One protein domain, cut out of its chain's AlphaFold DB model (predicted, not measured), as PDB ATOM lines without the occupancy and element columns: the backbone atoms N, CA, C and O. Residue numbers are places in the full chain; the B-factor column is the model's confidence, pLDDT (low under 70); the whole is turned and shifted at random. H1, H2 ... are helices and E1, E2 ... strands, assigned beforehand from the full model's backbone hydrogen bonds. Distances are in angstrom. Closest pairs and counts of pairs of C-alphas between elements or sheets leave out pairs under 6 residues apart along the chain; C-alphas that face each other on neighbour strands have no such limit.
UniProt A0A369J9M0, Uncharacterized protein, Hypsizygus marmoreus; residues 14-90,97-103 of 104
ATOM      1  N   GLU A  14     -27.920 -21.457  49.134       91.19
ATOM      2  CA  GLU A  14     -27.171 -21.028  47.963       91.19
ATOM      3  C   GLU A  14     -25.860 -21.810  47.826       91.19
ATOM      4  O   GLU A  14     -25.503 -22.218  46.727       91.19
ATOM      5  N   ALA A  15     -25.182 -22.102  48.942       89.81
ATOM      6  CA  ALA A  15     -23.956 -22.897  48.931       89.81
ATOM      7  C   ALA A  15     -24.229 -24.358  48.535       89.81
ATOM      8  O   ALA A  15     -23.429 -24.977  47.835       89.81
ATOM      9  N   VAL A  16     -25.367 -24.923  48.957       89.50
ATOM     10  CA  VAL A  16     -25.770 -26.281  48.555       89.50
ATOM     11  C   VAL A  16     -26.243 -26.308  47.101       89.50
ATOM     12  O   VAL A  16     -25.973 -27.276  46.395       89.50
ATOM     13  N   ASP A  17     -26.917 -25.259  46.632       88.94
ATOM     14  CA  ASP A  17     -27.340 -25.131  45.235       88.94
ATOM     15  C   ASP A  17     -26.143 -24.983  44.295       88.94
ATOM     16  O   ASP A  17     -26.083 -25.654  43.264       88.94
ATOM     17  N   GLU A  18     -25.144 -24.190  44.685       88.25
ATOM     18  CA  GLU A  18     -23.872 -24.092  43.973       88.25
ATOM     19  C   GLU A  18     -23.156 -25.453  43.953       88.25
ATOM     20  O   GLU A  18     -22.813 -25.939  42.872       88.25
ATOM     21  N   CYS A  19     -23.048 -26.125  45.112       87.00
ATOM     22  CA  CYS A  19     -22.518 -27.493  45.250       87.00
ATOM     23  C   CYS A  19     -23.217 -28.454  44.268       87.00
ATOM     24  O   CYS A  19     -22.559 -29.153  43.497       87.00
ATOM     25  N   GLN A  20     -24.553 -28.437  44.220       85.81
ATOM     26  CA  GLN A  20     -25.345 -29.270  43.316       85.81
ATOM     27  C   GLN A  20     -25.100 -28.933  41.839       85.81
ATOM     28  O   GLN A  20     -24.975 -29.842  41.023       85.81
ATOM     29  N   SER A  21     -25.033 -27.646  41.491       85.00
ATOM     30  CA  SER A  21     -24.816 -27.191  40.110       85.00
ATOM     31  C   SER A  21     -23.412 -27.505  39.588       85.00
ATOM     32  O   SER A  21     -23.234 -27.717  38.391       85.00
ATOM     33  N   SER A  22     -22.427 -27.578  40.489       81.81
ATOM     34  CA  SER A  22     -21.040 -27.908  40.152       81.81
ATOM     35  C   SER A  22     -20.858 -29.370  39.730       81.81
ATOM     36  O   SER A  22     -19.898 -29.698  39.030       81.81
ATOM     37  N   TYR A  23     -21.787 -30.255  40.111       73.81
ATOM     38  CA  TYR A  23     -21.729 -31.673  39.784       73.81
ATOM     39  C   TYR A  23     -22.564 -32.006  38.542       73.81
ATOM     40  O   TYR A  23     -23.765 -31.749  38.471       73.81
ATOM     41  N   THR A  24     -21.942 -32.667  37.564       67.38
ATOM     42  CA  THR A  24     -22.645 -33.184  36.381       67.38
ATOM     43  C   THR A  24     -23.124 -34.611  36.646       67.38
ATOM     44  O   THR A  24     -22.444 -35.583  36.321       67.38
ATOM     45  N   ALA A  25     -24.309 -34.751  37.240       63.97
ATOM     46  CA  ALA A  25     -24.977 -36.046  37.348       63.97
ATOM     47  C   ALA A  25     -25.598 -36.461  36.005       63.97
ATOM     48  O   ALA A  25     -26.003 -35.618  35.200       63.97
ATOM     49  N   GLY A  26     -25.778 -37.769  35.794       57.09
ATOM     50  CA  GLY A  26     -26.706 -38.259  34.776       57.09
ATOM     51  C   GLY A  26     -28.126 -37.839  35.148       57.09
ATOM     52  O   GLY A  26     -28.768 -38.499  35.963       57.09
ATOM     53  N   ASN A  27     -28.594 -36.717  34.607       54.72
ATOM     54  CA  ASN A  27     -29.967 -36.257  34.762       54.72
ATOM     55  C   ASN A  27     -30.911 -37.148  33.930       54.72
ATOM     56  O   ASN A  27     -30.518 -37.715  32.910       54.72
ATOM     57  N   GLY A  28     -32.173 -37.275  34.348       51.88
ATOM     58  CA  GLY A  28     -33.167 -38.081  33.621       51.88
ATOM     59  C   GLY A  28     -33.407 -37.627  32.171       51.88
ATOM     60  O   GLY A  28     -33.941 -38.398  31.383       51.88
ATOM     61  N   GLY A  29     -32.985 -36.407  31.810       51.75
ATOM     62  CA  GLY A  29     -33.047 -35.873  30.445       51.75
ATOM     63  C   GLY A  29     -31.964 -36.401  29.497       51.75
ATOM     64  O   GLY A  29     -32.168 -36.377  28.290       51.75
ATOM     65  N   ASN A  30     -30.851 -36.929  30.023       54.34
ATOM     66  CA  ASN A  30     -29.742 -37.487  29.246       54.34
ATOM     67  C   ASN A  30     -29.602 -38.994  29.513       54.34
ATOM     68  O   ASN A  30     -28.529 -39.480  29.889       54.34
ATOM     69  N   MET A  31     -30.699 -39.746  29.362       58.50
ATOM     70  CA  MET A  31     -30.654 -41.209  29.416       58.50
ATOM     71  C   MET A  31     -29.648 -41.741  28.391       58.50
ATOM     72  O   MET A  31     -29.844 -41.614  27.185       58.50
ATOM     73  N   LYS A  32     -28.573 -42.373  28.875       61.59
ATOM     74  CA  LYS A  32     -27.607 -43.077  28.015       61.59
ATOM     75  C   LYS A  32     -28.159 -44.397  27.466       61.59
ATOM     76  O   LYS A  32     -27.619 -44.912  26.492       61.59
ATOM     77  N   THR A  33     -29.232 -44.912  28.065       63.84
ATOM     78  CA  THR A  33     -29.818 -46.217  27.750       63.84
ATOM     79  C   THR A  33     -31.312 -46.062  27.504       63.84
ATOM     80  O   THR A  33     -31.997 -45.365  28.249       63.84
ATOM     81  N   ASN A  34     -31.819 -46.702  26.448       68.31
ATOM     82  CA  ASN A  34     -33.246 -46.719  26.150       68.31
ATOM     83  C   ASN A  34     -33.956 -47.734  27.067       68.31
ATOM     84  O   ASN A  34     -33.856 -48.939  26.836       68.31
ATOM     85  N   MET A  35     -34.688 -47.233  28.065       72.88
ATOM     86  CA  MET A  35     -35.445 -48.047  29.028       72.88
ATOM     87  C   MET A  35     -36.674 -48.759  28.429       72.88
ATOM     88  O   MET A  35     -37.298 -49.562  29.105       72.88
ATOM     89  N   GLU A  36     -37.042 -48.499  27.168       70.75
ATOM     90  CA  GLU A  36     -38.065 -49.285  26.449       70.75
ATOM     91  C   GLU A  36     -37.501 -50.601  25.892       70.75
ATOM     92  O   GLU A  36     -38.256 -51.479  25.478       70.75
ATOM     93  N   LYS A  37     -36.168 -50.721  25.820       71.88
ATOM     94  CA  LYS A  37     -35.464 -51.885  25.255       71.88
ATOM     95  C   LYS A  37     -34.674 -52.685  26.285       71.88
ATOM     96  O   LYS A  37     -34.345 -53.834  26.006       71.88
ATOM     97  N   PHE A  38     -34.336 -52.074  27.413       73.81
ATOM     98  CA  PHE A  38     -33.535 -52.673  28.473       73.81
ATOM     99  C   PHE A  38     -34.207 -52.416  29.819       73.81
ATOM    100  O   PHE A  38     -34.643 -51.293  30.070       73.81
ATOM    101  N   ASP A  39     -34.252 -53.442  30.669       68.25
ATOM    102  CA  ASP A  39     -34.836 -53.352  32.013       68.25
ATOM    103  C   ASP A  39     -33.969 -52.486  32.950       68.25
ATOM    104  O   ASP A  39     -34.469 -51.823  33.859       68.25
ATOM    105  N   ASP A  40     -32.661 -52.433  32.684       76.62
ATOM    106  CA  ASP A  40     -31.650 -51.715  33.450       76.62
ATOM    107  C   ASP A  40     -30.848 -50.767  32.547       76.62
ATOM    108  O   ASP A  40     -30.373 -51.121  31.465       76.62
ATOM    109  N   SER A  41     -30.610 -49.548  33.031       80.69
ATOM    110  CA  SER A  41     -29.747 -48.567  32.359       80.69
ATOM    111  C   SER A  41     -28.264 -48.705  32.701       80.69
ATOM    112  O   SER A  41     -27.429 -48.086  32.036       80.69
ATOM    113  N   GLY A  42     -27.928 -49.490  33.727       86.62
ATOM    114  CA  GLY A  42     -26.565 -49.684  34.211       86.62
ATOM    115  C   GLY A  42     -26.516 -50.407  35.554       86.62
ATOM    116  O   GLY A  42     -27.532 -50.871  36.065       86.62
ATOM    117  N   VAL A  43     -25.320 -50.472  36.141       90.00
ATOM    118  CA  VAL A  43     -25.072 -51.089  37.450       90.00
ATOM    119  C   VAL A  43     -24.338 -50.093  38.341       90.00
ATOM    120  O   VAL A  43     -23.356 -49.482  37.919       90.00
ATOM    121  N   MET A  44     -24.807 -49.948  39.578       92.56
ATOM    122  CA  MET A  44     -24.080 -49.287  40.660       92.56
ATOM    123  C   MET A  44     -23.412 -50.369  41.509       92.56
ATOM    124  O   MET A  44     -24.085 -51.302  41.945       92.56
ATOM    125  N   ALA A  45     -22.113 -50.247  41.771       95.06
ATOM    126  CA  ALA A  45     -21.372 -51.215  42.572       95.06
ATOM    127  C   ALA A  45     -20.764 -50.559  43.815       95.06
ATOM    128  O   ALA A  45     -20.171 -49.484  43.735       95.06
ATOM    129  N   LEU A  46     -20.871 -51.242  44.954       95.75
ATOM    130  CA  LEU A  46     -20.057 -50.971  46.131       95.75
ATOM    131  C   LEU A  46     -18.823 -51.860  46.039       95.75
ATOM    132  O   LEU A  46     -18.922 -53.086  46.115       95.75
ATOM    133  N   VAL A  47     -17.668 -51.235  45.842       96.56
ATOM    134  CA  VAL A  47     -16.384 -51.915  45.666       96.56
ATOM    135  C   VAL A  47     -15.497 -51.702  46.883       96.56
ATOM    136  O   VAL A  47     -15.577 -50.679  47.568       96.56
ATOM    137  N   CYS A  48     -14.630 -52.669  47.169       95.00
ATOM    138  CA  CYS A  48     -13.568 -52.460  48.141       95.00
ATOM    139  C   CYS A  48     -12.464 -51.564  47.550       95.00
ATOM    140  O   CYS A  48     -12.445 -51.253  46.362       95.00
ATOM    141  N   ARG A  49     -11.476 -51.198  48.372       93.62
ATOM    142  CA  ARG A  49     -10.316 -50.390  47.947       93.62
ATOM    143  C   ARG A  49      -9.410 -51.052  46.896       93.62
ATOM    144  O   ARG A  49      -8.507 -50.387  46.407       93.62
ATOM    145  N   HIS A  50      -9.630 -52.327  46.585       96.69
ATOM    146  CA  HIS A  50      -8.905 -53.094  45.568       96.69
ATOM    147  C   HIS A  50      -9.746 -53.325  44.303       96.69
ATOM    148  O   HIS A  50      -9.473 -54.264  43.561       96.69
ATOM    149  N   ASP A  51     -10.812 -52.543  44.111       93.50
ATOM    150  CA  ASP A  51     -11.726 -52.633  42.964       93.50
ATOM    151  C   ASP A  51     -12.465 -53.978  42.844       93.50
ATOM    152  O   ASP A  51     -12.916 -54.374  41.770       93.50
ATOM    153  N   ILE A  52     -12.635 -54.684  43.967       95.69
ATOM    154  CA  ILE A  52     -13.415 -55.925  44.026       95.69
ATOM    155  C   ILE A  52     -14.862 -55.579  44.395       95.69
ATOM    156  O   ILE A  52     -15.077 -54.992  45.464       95.69
ATOM    157  N   PRO A  53     -15.860 -55.946  43.569       95.25
ATOM    158  CA  PRO A  53     -17.268 -55.745  43.896       95.25
ATOM    159  C   PRO A  53     -17.673 -56.530  45.143       95.25
ATOM    160  O   PRO A  53     -17.436 -57.733  45.235       95.25
ATOM    161  N   LEU A  54     -18.306 -55.843  46.092       95.75
ATOM    162  CA  LEU A  54     -18.931 -56.451  47.266       95.75
ATOM    163  C   LEU A  54     -20.432 -56.624  47.032       95.75
ATOM    164  O   LEU A  54     -20.963 -57.714  47.220       95.75
ATOM    165  N   PHE A  55     -21.095 -55.563  46.565       97.06
ATOM    166  CA  PHE A  55     -22.525 -55.552  46.258       97.06
ATOM    167  C   PHE A  55     -22.805 -54.747  44.997       97.06
ATOM    168  O   PHE A  55     -22.059 -53.826  44.656       97.06
ATOM    169  N   MET A  56     -23.896 -55.085  44.316       95.56
ATOM    170  CA  MET A  56     -24.337 -54.422  43.095       95.56
ATOM    171  C   MET A  56     -25.839 -54.167  43.147       95.56
ATOM    172  O   MET A  56     -26.590 -54.963  43.708       95.56
ATOM    173  N   ALA A  57     -26.259 -53.060  42.549       93.69
ATOM    174  CA  ALA A  57     -27.652 -52.708  42.346       93.69
ATOM    175  C   ALA A  57     -27.873 -52.343  40.878       93.69
ATOM    176  O   ALA A  57     -27.105 -51.569  40.296       93.69
ATOM    177  N   ASN A  58     -28.940 -52.883  40.297       91.88
ATOM    178  CA  ASN A  58     -29.353 -52.534  38.946       91.88
ATOM    179  C   ASN A  58     -29.937 -51.118  38.951       91.88
ATOM    180  O   ASN A  58     -30.752 -50.765  39.806       91.88
ATOM    181  N   ILE A  59     -29.505 -50.294  38.000       89.25
ATOM    182  CA  ILE A  59     -30.031 -48.944  37.797       89.25
ATOM    183  C   ILE A  59     -31.258 -49.061  36.890       89.25
ATOM    184  O   ILE A  59     -31.186 -48.878  35.677       89.25
ATOM    185  N   ASP A  60     -32.385 -49.380  37.508       85.69
ATOM    186  CA  ASP A  60     -33.695 -49.606  36.885       85.69
ATOM    187  C   ASP A  60     -34.504 -48.324  36.611       85.69
ATOM    188  O   ASP A  60     -35.647 -48.372  36.161       85.69
ATOM    189  N   SER A  61     -33.946 -47.147  36.901       82.25
ATOM    190  CA  SER A  61     -34.658 -45.880  36.754       82.25
ATOM    191  C   SER A  61     -33.785 -44.796  36.120       82.25
ATOM    192  O   SER A  61     -32.558 -44.868  36.204       82.25
ATOM    193  N   PRO A  62     -34.399 -43.786  35.474       79.44
ATOM    194  CA  PRO A  62     -33.668 -42.727  34.796       79.44
ATOM    195  C   PRO A  62     -32.665 -42.018  35.711       79.44
ATOM    196  O   PRO A  62     -33.025 -41.516  36.782       79.44
ATOM    197  N   GLY A  63     -31.434 -41.887  35.216       74.69
ATOM    198  CA  GLY A  63     -30.365 -41.135  35.866       74.69
ATOM    199  C   GLY A  63     -29.648 -41.893  36.985       74.69
ATOM    200  O   GLY A  63     -30.125 -42.890  37.522       74.69
ATOM    201  N   GLN A  64     -28.475 -41.391  37.368       77.88
ATOM    202  CA  GLN A  64     -27.697 -41.949  38.480       77.88
ATOM    203  C   GLN A  64     -28.225 -41.397  39.807       77.88
ATOM    204  O   GLN A  64     -27.643 -40.497  40.410       77.88
ATOM    205  N   GLN A  65     -29.385 -41.896  40.231       84.31
ATOM    206  CA  GLN A  65     -30.043 -41.428  41.447       84.31
ATOM    207  C   GLN A  65     -29.250 -41.821  42.700       84.31
ATOM    208  O   GLN A  65     -28.796 -42.956  42.842       84.31
ATOM    209  N   GLN A  66     -29.175 -40.909  43.671       88.62
ATOM    210  CA  GLN A  66     -28.494 -41.147  44.950       88.62
ATOM    211  C   GLN A  66     -29.061 -42.340  45.745       88.62
ATOM    212  O   GLN A  66     -28.345 -42.929  46.551       88.62
ATOM    213  N   LYS A  67     -30.319 -42.747  45.491       89.38
ATOM    214  CA  LYS A  67     -30.977 -43.878  46.172       89.38
ATOM    215  C   LYS A  67     -30.184 -45.185  46.068       89.38
ATOM    216  O   LYS A  67     -30.159 -45.948  47.024       89.38
ATOM    217  N   TYR A  68     -29.504 -45.421  44.943       92.50
ATOM    218  CA  TYR A  68     -28.721 -46.642  44.744       92.50
ATOM    219  C   TYR A  68     -27.485 -46.665  45.646       92.50
ATOM    220  O   TYR A  68     -27.184 -47.690  46.250       92.50
ATOM    221  N   ALA A  69     -26.800 -45.524  45.789       92.00
ATOM    222  CA  ALA A  69     -25.666 -45.399  46.701       92.00
ATOM    223  C   ALA A  69     -26.109 -45.579  48.162       92.00
ATOM    224  O   ALA A  69     -25.483 -46.335  48.899       92.00
ATOM    225  N   VAL A  70     -27.223 -44.945  48.557       93.62
ATOM    226  CA  VAL A  70     -27.795 -45.080  49.908       93.62
ATOM    227  C   VAL A  70     -28.143 -46.539  50.216       93.62
ATOM    228  O   VAL A  70     -27.695 -47.053  51.235       93.62
ATOM    229  N   ALA A  71     -28.839 -47.234  49.312       94.94
ATOM    230  CA  ALA A  71     -29.219 -48.633  49.509       94.94
ATOM    231  C   ALA A  71     -28.002 -49.562  49.684       94.94
ATOM    232  O   ALA A  71     -28.006 -50.439  50.546       94.94
ATOM    233  N   LEU A  72     -26.934 -49.358  48.902       96.38
ATOM    234  CA  LEU A  72     -25.703 -50.143  49.030       96.38
ATOM    235  C   LEU A  72     -24.983 -49.879  50.363       96.38
ATOM    236  O   LEU A  72     -24.475 -50.818  50.980       96.38
ATOM    237  N   ILE A  73     -24.962 -48.622  50.821       95.31
ATOM    238  CA  ILE A  73     -24.394 -48.234  52.122       95.31
ATOM    239  C   ILE A  73     -25.195 -48.860  53.268       95.31
ATOM    240  O   ILE A  73     -24.610 -49.446  54.179       95.31
ATOM    241  N   GLU A  74     -26.525 -48.772  53.231       95.19
ATOM    242  CA  GLU A  74     -27.396 -49.383  54.240       95.19
ATOM    243  C   GLU A  74     -27.217 -50.902  54.277       95.19
ATOM    244  O   GLU A  74     -27.089 -51.485  55.357       95.19
ATOM    245  N   HIS A  75     -27.124 -51.539  53.105       97.00
ATOM    246  CA  HIS A  75     -26.911 -52.975  53.016       97.00
ATOM    247  C   HIS A  75     -25.589 -53.399  53.661       97.00
ATOM    248  O   HIS A  75     -25.600 -54.277  54.524       97.00
ATOM    249  N   VAL A  76     -24.463 -52.753  53.330       95.94
ATOM    250  CA  VAL A  76     -23.187 -53.102  53.975       95.94
ATOM    251  C   VAL A  76     -23.222 -52.818  55.478       95.94
ATOM    252  O   VAL A  76     -22.750 -53.645  56.250       95.94
ATOM    253  N   CYS A  77     -23.846 -51.719  55.918       95.81
ATOM    254  CA  CYS A  77     -23.974 -51.403  57.343       95.81
ATOM    255  C   CYS A  77     -24.796 -52.454  58.100       95.81
ATOM    256  O   CYS A  77     -24.464 -52.763  59.241       95.81
ATOM    257  N   SER A  78     -25.813 -53.051  57.466       96.81
ATOM    258  CA  SER A  78     -26.623 -54.124  58.068       96.81
ATOM    259  C   SER A  78     -25.832 -55.407  58.363       96.81
ATOM    260  O   SER A  78     -26.246 -56.213  59.193       96.81
ATOM    261  N   LEU A  79     -24.685 -55.582  57.701       97.06
ATOM    262  CA  LEU A  79     -23.787 -56.728  57.863       97.06
ATOM    263  C   LEU A  79     -22.630 -56.445  58.830       97.06
ATOM    264  O   LEU A  79     -21.882 -57.360  59.181       97.06
ATOM    265  N   LEU A  80     -22.456 -55.190  59.249       96.25
ATOM    266  CA  LEU A  80     -21.438 -54.810  60.218       96.25
ATOM    267  C   LEU A  80     -21.954 -55.011  61.651       96.25
ATOM    268  O   LEU A  80     -23.156 -54.933  61.908       96.25
ATOM    269  N   PRO A  81     -21.055 -55.235  62.626       97.56
ATOM    270  CA  PRO A  81     -21.434 -55.226  64.031       97.56
ATOM    271  C   PRO A  81     -22.119 -53.909  64.412       97.56
ATOM    272  O   PRO A  81     -21.680 -52.844  63.992       97.56
ATOM    273  N   ALA A  82     -23.113 -53.959  65.300       93.75
ATOM    274  CA  ALA A  82     -23.813 -52.757  65.769       93.75
ATOM    275  C   ALA A  82     -22.885 -51.712  66.430       93.75
ATOM    276  O   ALA A  82     -23.217 -50.534  66.484       93.75
ATOM    277  N   ALA A  83     -21.718 -52.139  66.928       96.50
ATOM    278  CA  ALA A  83     -20.696 -51.266  67.506       96.50
ATOM    279  C   ALA A  83     -19.722 -50.669  66.466       96.50
ATOM    280  O   ALA A  83     -18.821 -49.914  66.832       96.50
ATOM    281  N   ALA A  84     -19.849 -51.028  65.186       96.62
ATOM    282  CA  ALA A  84     -18.984 -50.510  64.139       96.62
ATOM    283  C   ALA A  84     -19.219 -49.007  63.944       96.62
ATOM    284  O   ALA A  84     -20.349 -48.537  63.845       96.62
ATOM    285  N   THR A  85     -18.127 -48.251  63.851       96.44
ATOM    286  CA  THR A  85     -18.176 -46.847  63.439       96.44
ATOM    287  C   THR A  85     -17.954 -46.780  61.934       96.44
ATOM    288  O   THR A  85     -16.926 -47.242  61.443       96.44
ATOM    289  N   VAL A  86     -18.911 -46.205  61.208       94.38
ATOM    290  CA  VAL A  86     -18.860 -46.070  59.748       94.38
ATOM    291  C   VAL A  86     -18.760 -44.594  59.381       94.38
ATOM    292  O   VAL A  86     -19.545 -43.778  59.860       94.38
ATOM    293  N   LEU A  87     -17.803 -44.259  58.514       94.62
ATOM    294  CA  LEU A  87     -17.682 -42.943  57.893       94.62
ATOM    295  C   LEU A  87     -17.941 -43.076  56.394       94.62
ATOM    296  O   LEU A  87     -17.327 -43.907  55.729       94.62
ATOM    297  N   VAL A  88     -18.816 -42.222  55.869       92.00
ATOM    298  CA  VAL A  88     -19.116 -42.139  54.439       92.00
ATOM    299  C   VAL A  88     -18.683 -40.773  53.930       92.00
ATOM    300  O   VAL A  88     -19.136 -39.746  54.432       92.00
ATOM    301  N   LEU A  89     -17.818 -40.775  52.919       91.56
ATOM    302  CA  LEU A  89     -17.515 -39.597  52.113       91.56
ATOM    303  C   LEU A  89     -18.273 -39.730  50.798       91.56
ATOM    304  O   LEU A  89     -18.236 -40.785  50.167       91.56
ATOM    305  N   TYR A  90     -18.981 -38.674  50.416       89.38
ATOM    306  CA  TYR A  90     -19.815 -38.682  49.227       89.38
ATOM    307  C   TYR A  90     -19.690 -37.352  48.498       89.38
ATOM    308  O   TYR A  90     -19.866 -36.299  49.112       89.38
ATOM    309  N   ASP A  97     -27.443 -34.774  52.496       88.50
ATOM    310  CA  ASP A  97     -27.866 -34.281  53.818       88.50
ATOM    311  C   ASP A  97     -29.144 -33.436  53.731       88.50
ATOM    312  O   ASP A  97     -30.101 -33.670  54.474       88.50
ATOM    313  N   ARG A  98     -29.196 -32.508  52.765       87.94
ATOM    314  CA  ARG A  98     -30.392 -31.702  52.492       87.94
ATOM    315  C   ARG A  98     -31.591 -32.582  52.136       87.94
ATOM    316  O   ARG A  98     -32.651 -32.435  52.731       87.94
ATOM    317  N   SER A  99     -31.429 -33.514  51.200       86.81
ATOM    318  CA  SER A  99     -32.523 -34.373  50.733       86.81
ATOM    319  C   SER A  99     -33.056 -35.327  51.809       86.81
ATOM    320  O   SER A  99     -34.268 -35.492  51.912       86.81
ATOM    321  N   ARG A 100     -32.190 -35.899  52.658       84.56
ATOM    322  CA  ARG A 100     -32.598 -36.786  53.758       84.56
ATOM    323  C   ARG A 100     -33.503 -36.073  54.758       84.56
ATOM    324  O   ARG A 100     -34.554 -36.591  55.112       84.56
ATOM    325  N   LYS A 101     -33.140 -34.848  55.143       82.50
ATOM    326  CA  LYS A 101     -33.902 -34.038  56.109       82.50
ATOM    327  C   LYS A 101     -35.248 -33.534  55.576       82.50
ATOM    328  O   LYS A 101     -36.070 -33.077  56.363       82.50
ATOM    329  N   LEU A 102     -35.458 -33.586  54.261       77.00
ATOM    330  CA  LEU A 102     -36.720 -33.220  53.613       77.00
ATOM    331  C   LEU A 102     -37.681 -34.411  53.452       77.00
ATOM    332  O   LEU A 102     -38.867 -34.189  53.218       77.00
ATOM    333  N   VAL A 103     -37.178 -35.651  53.541       64.88
ATOM    334  CA  VAL A 103     -37.938 -36.886  53.268       64.88
ATOM    335  C   VAL A 103     -38.195 -37.721  54.535       64.88
ATOM    336  O   VAL A 103     -39.177 -38.460  54.562       64.88
TER     337      VAL A 103
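This is residues 14 to 90 and 97 to 103 of the 104 residues of an uncharacterized protein of Hypsizygus marmoreus (UniProt A0A369J9M0). A small core is made by a two-stranded hairpin, E1 and E2, with the longest helix, H2, packed over it, while two short helices, H1 and H3, are set off from this core. A long loop, residues 23 to 42, leads from H1 to the hairpin, and residues 79 to 90 fold back beyond the end of H2 toward a cut in the printed part. The printed part has 84 residues, with three named helices and two named strands in the order H1, E1, E2, H2, H3; the sheet's order is E1 - E2, antiparallel. The class is mixed, helices and strands, with 40 residues, under half, in named elements. The whole is loose, with a radius of gyration of the C-alphas of 15.2 A and spans of 43 by 37 by 27 A.

E1 is residues 43 to 47, 12.0 A from first to last C-alpha, beginning with C-alpha 43 at (-25.072, -51.089, 37.450). E2 is residues 53 to 58, 13.4 A long. H2 is residues 66 to 78, 18.5 A long. H1 is residues 14 to 22, 12.1 A long, with C-alpha 14 at (-27.171, -21.028, 47.963). H3 is residues 97 to 103, 10.4 A long, ending with C-alpha 103 at (-37.938, -36.886, 53.268).

E1 and E2 form a hairpin with a tight link of 5 residues. They are antiparallel, with 160 degrees between their N-to-C directions. C-alphas 45 and 56 face each other at 4.4 A. N 44 and O 57, 2.9 A apart, and N 54 and O 46, 2.8 A apart, are within hydrogen-bond range. The closest C-alphas of E1 and H2 are those of Leu 46 and Leu 72, 6.4 A apart. The closest C-alphas of E2 and H2 are those of Ala 57 and Tyr 68, 6.6 A apart. H3 is apart from H2, E1 and E2. H1 is apart from H2 and E2, and only just apart from H3, with a closest distance of 8.1 A between C-alphas. In H1, H2 and H3 every O i to N i+4 pair is within hydrogen-bond range.

The two C-alphas farthest apart are those of Lys 37 and Ala 83, 44.8 A. Residues 17 to 24, of which 17 to 22 belong to H1, stand free, and so do residues 78 to 84. The link from H1 to E1 is long, with 20 residues; the link from E2 to H2 is short, with 7. The link from H2 to H3 is across the cut, where residues 91 to 96 are not printed and C-alphas 90 and 97 are 10.3 A apart. The mean pLDDT of the printed part is 84.9; it is under 70 in residues 24 to 34, residue 39 and residue 103.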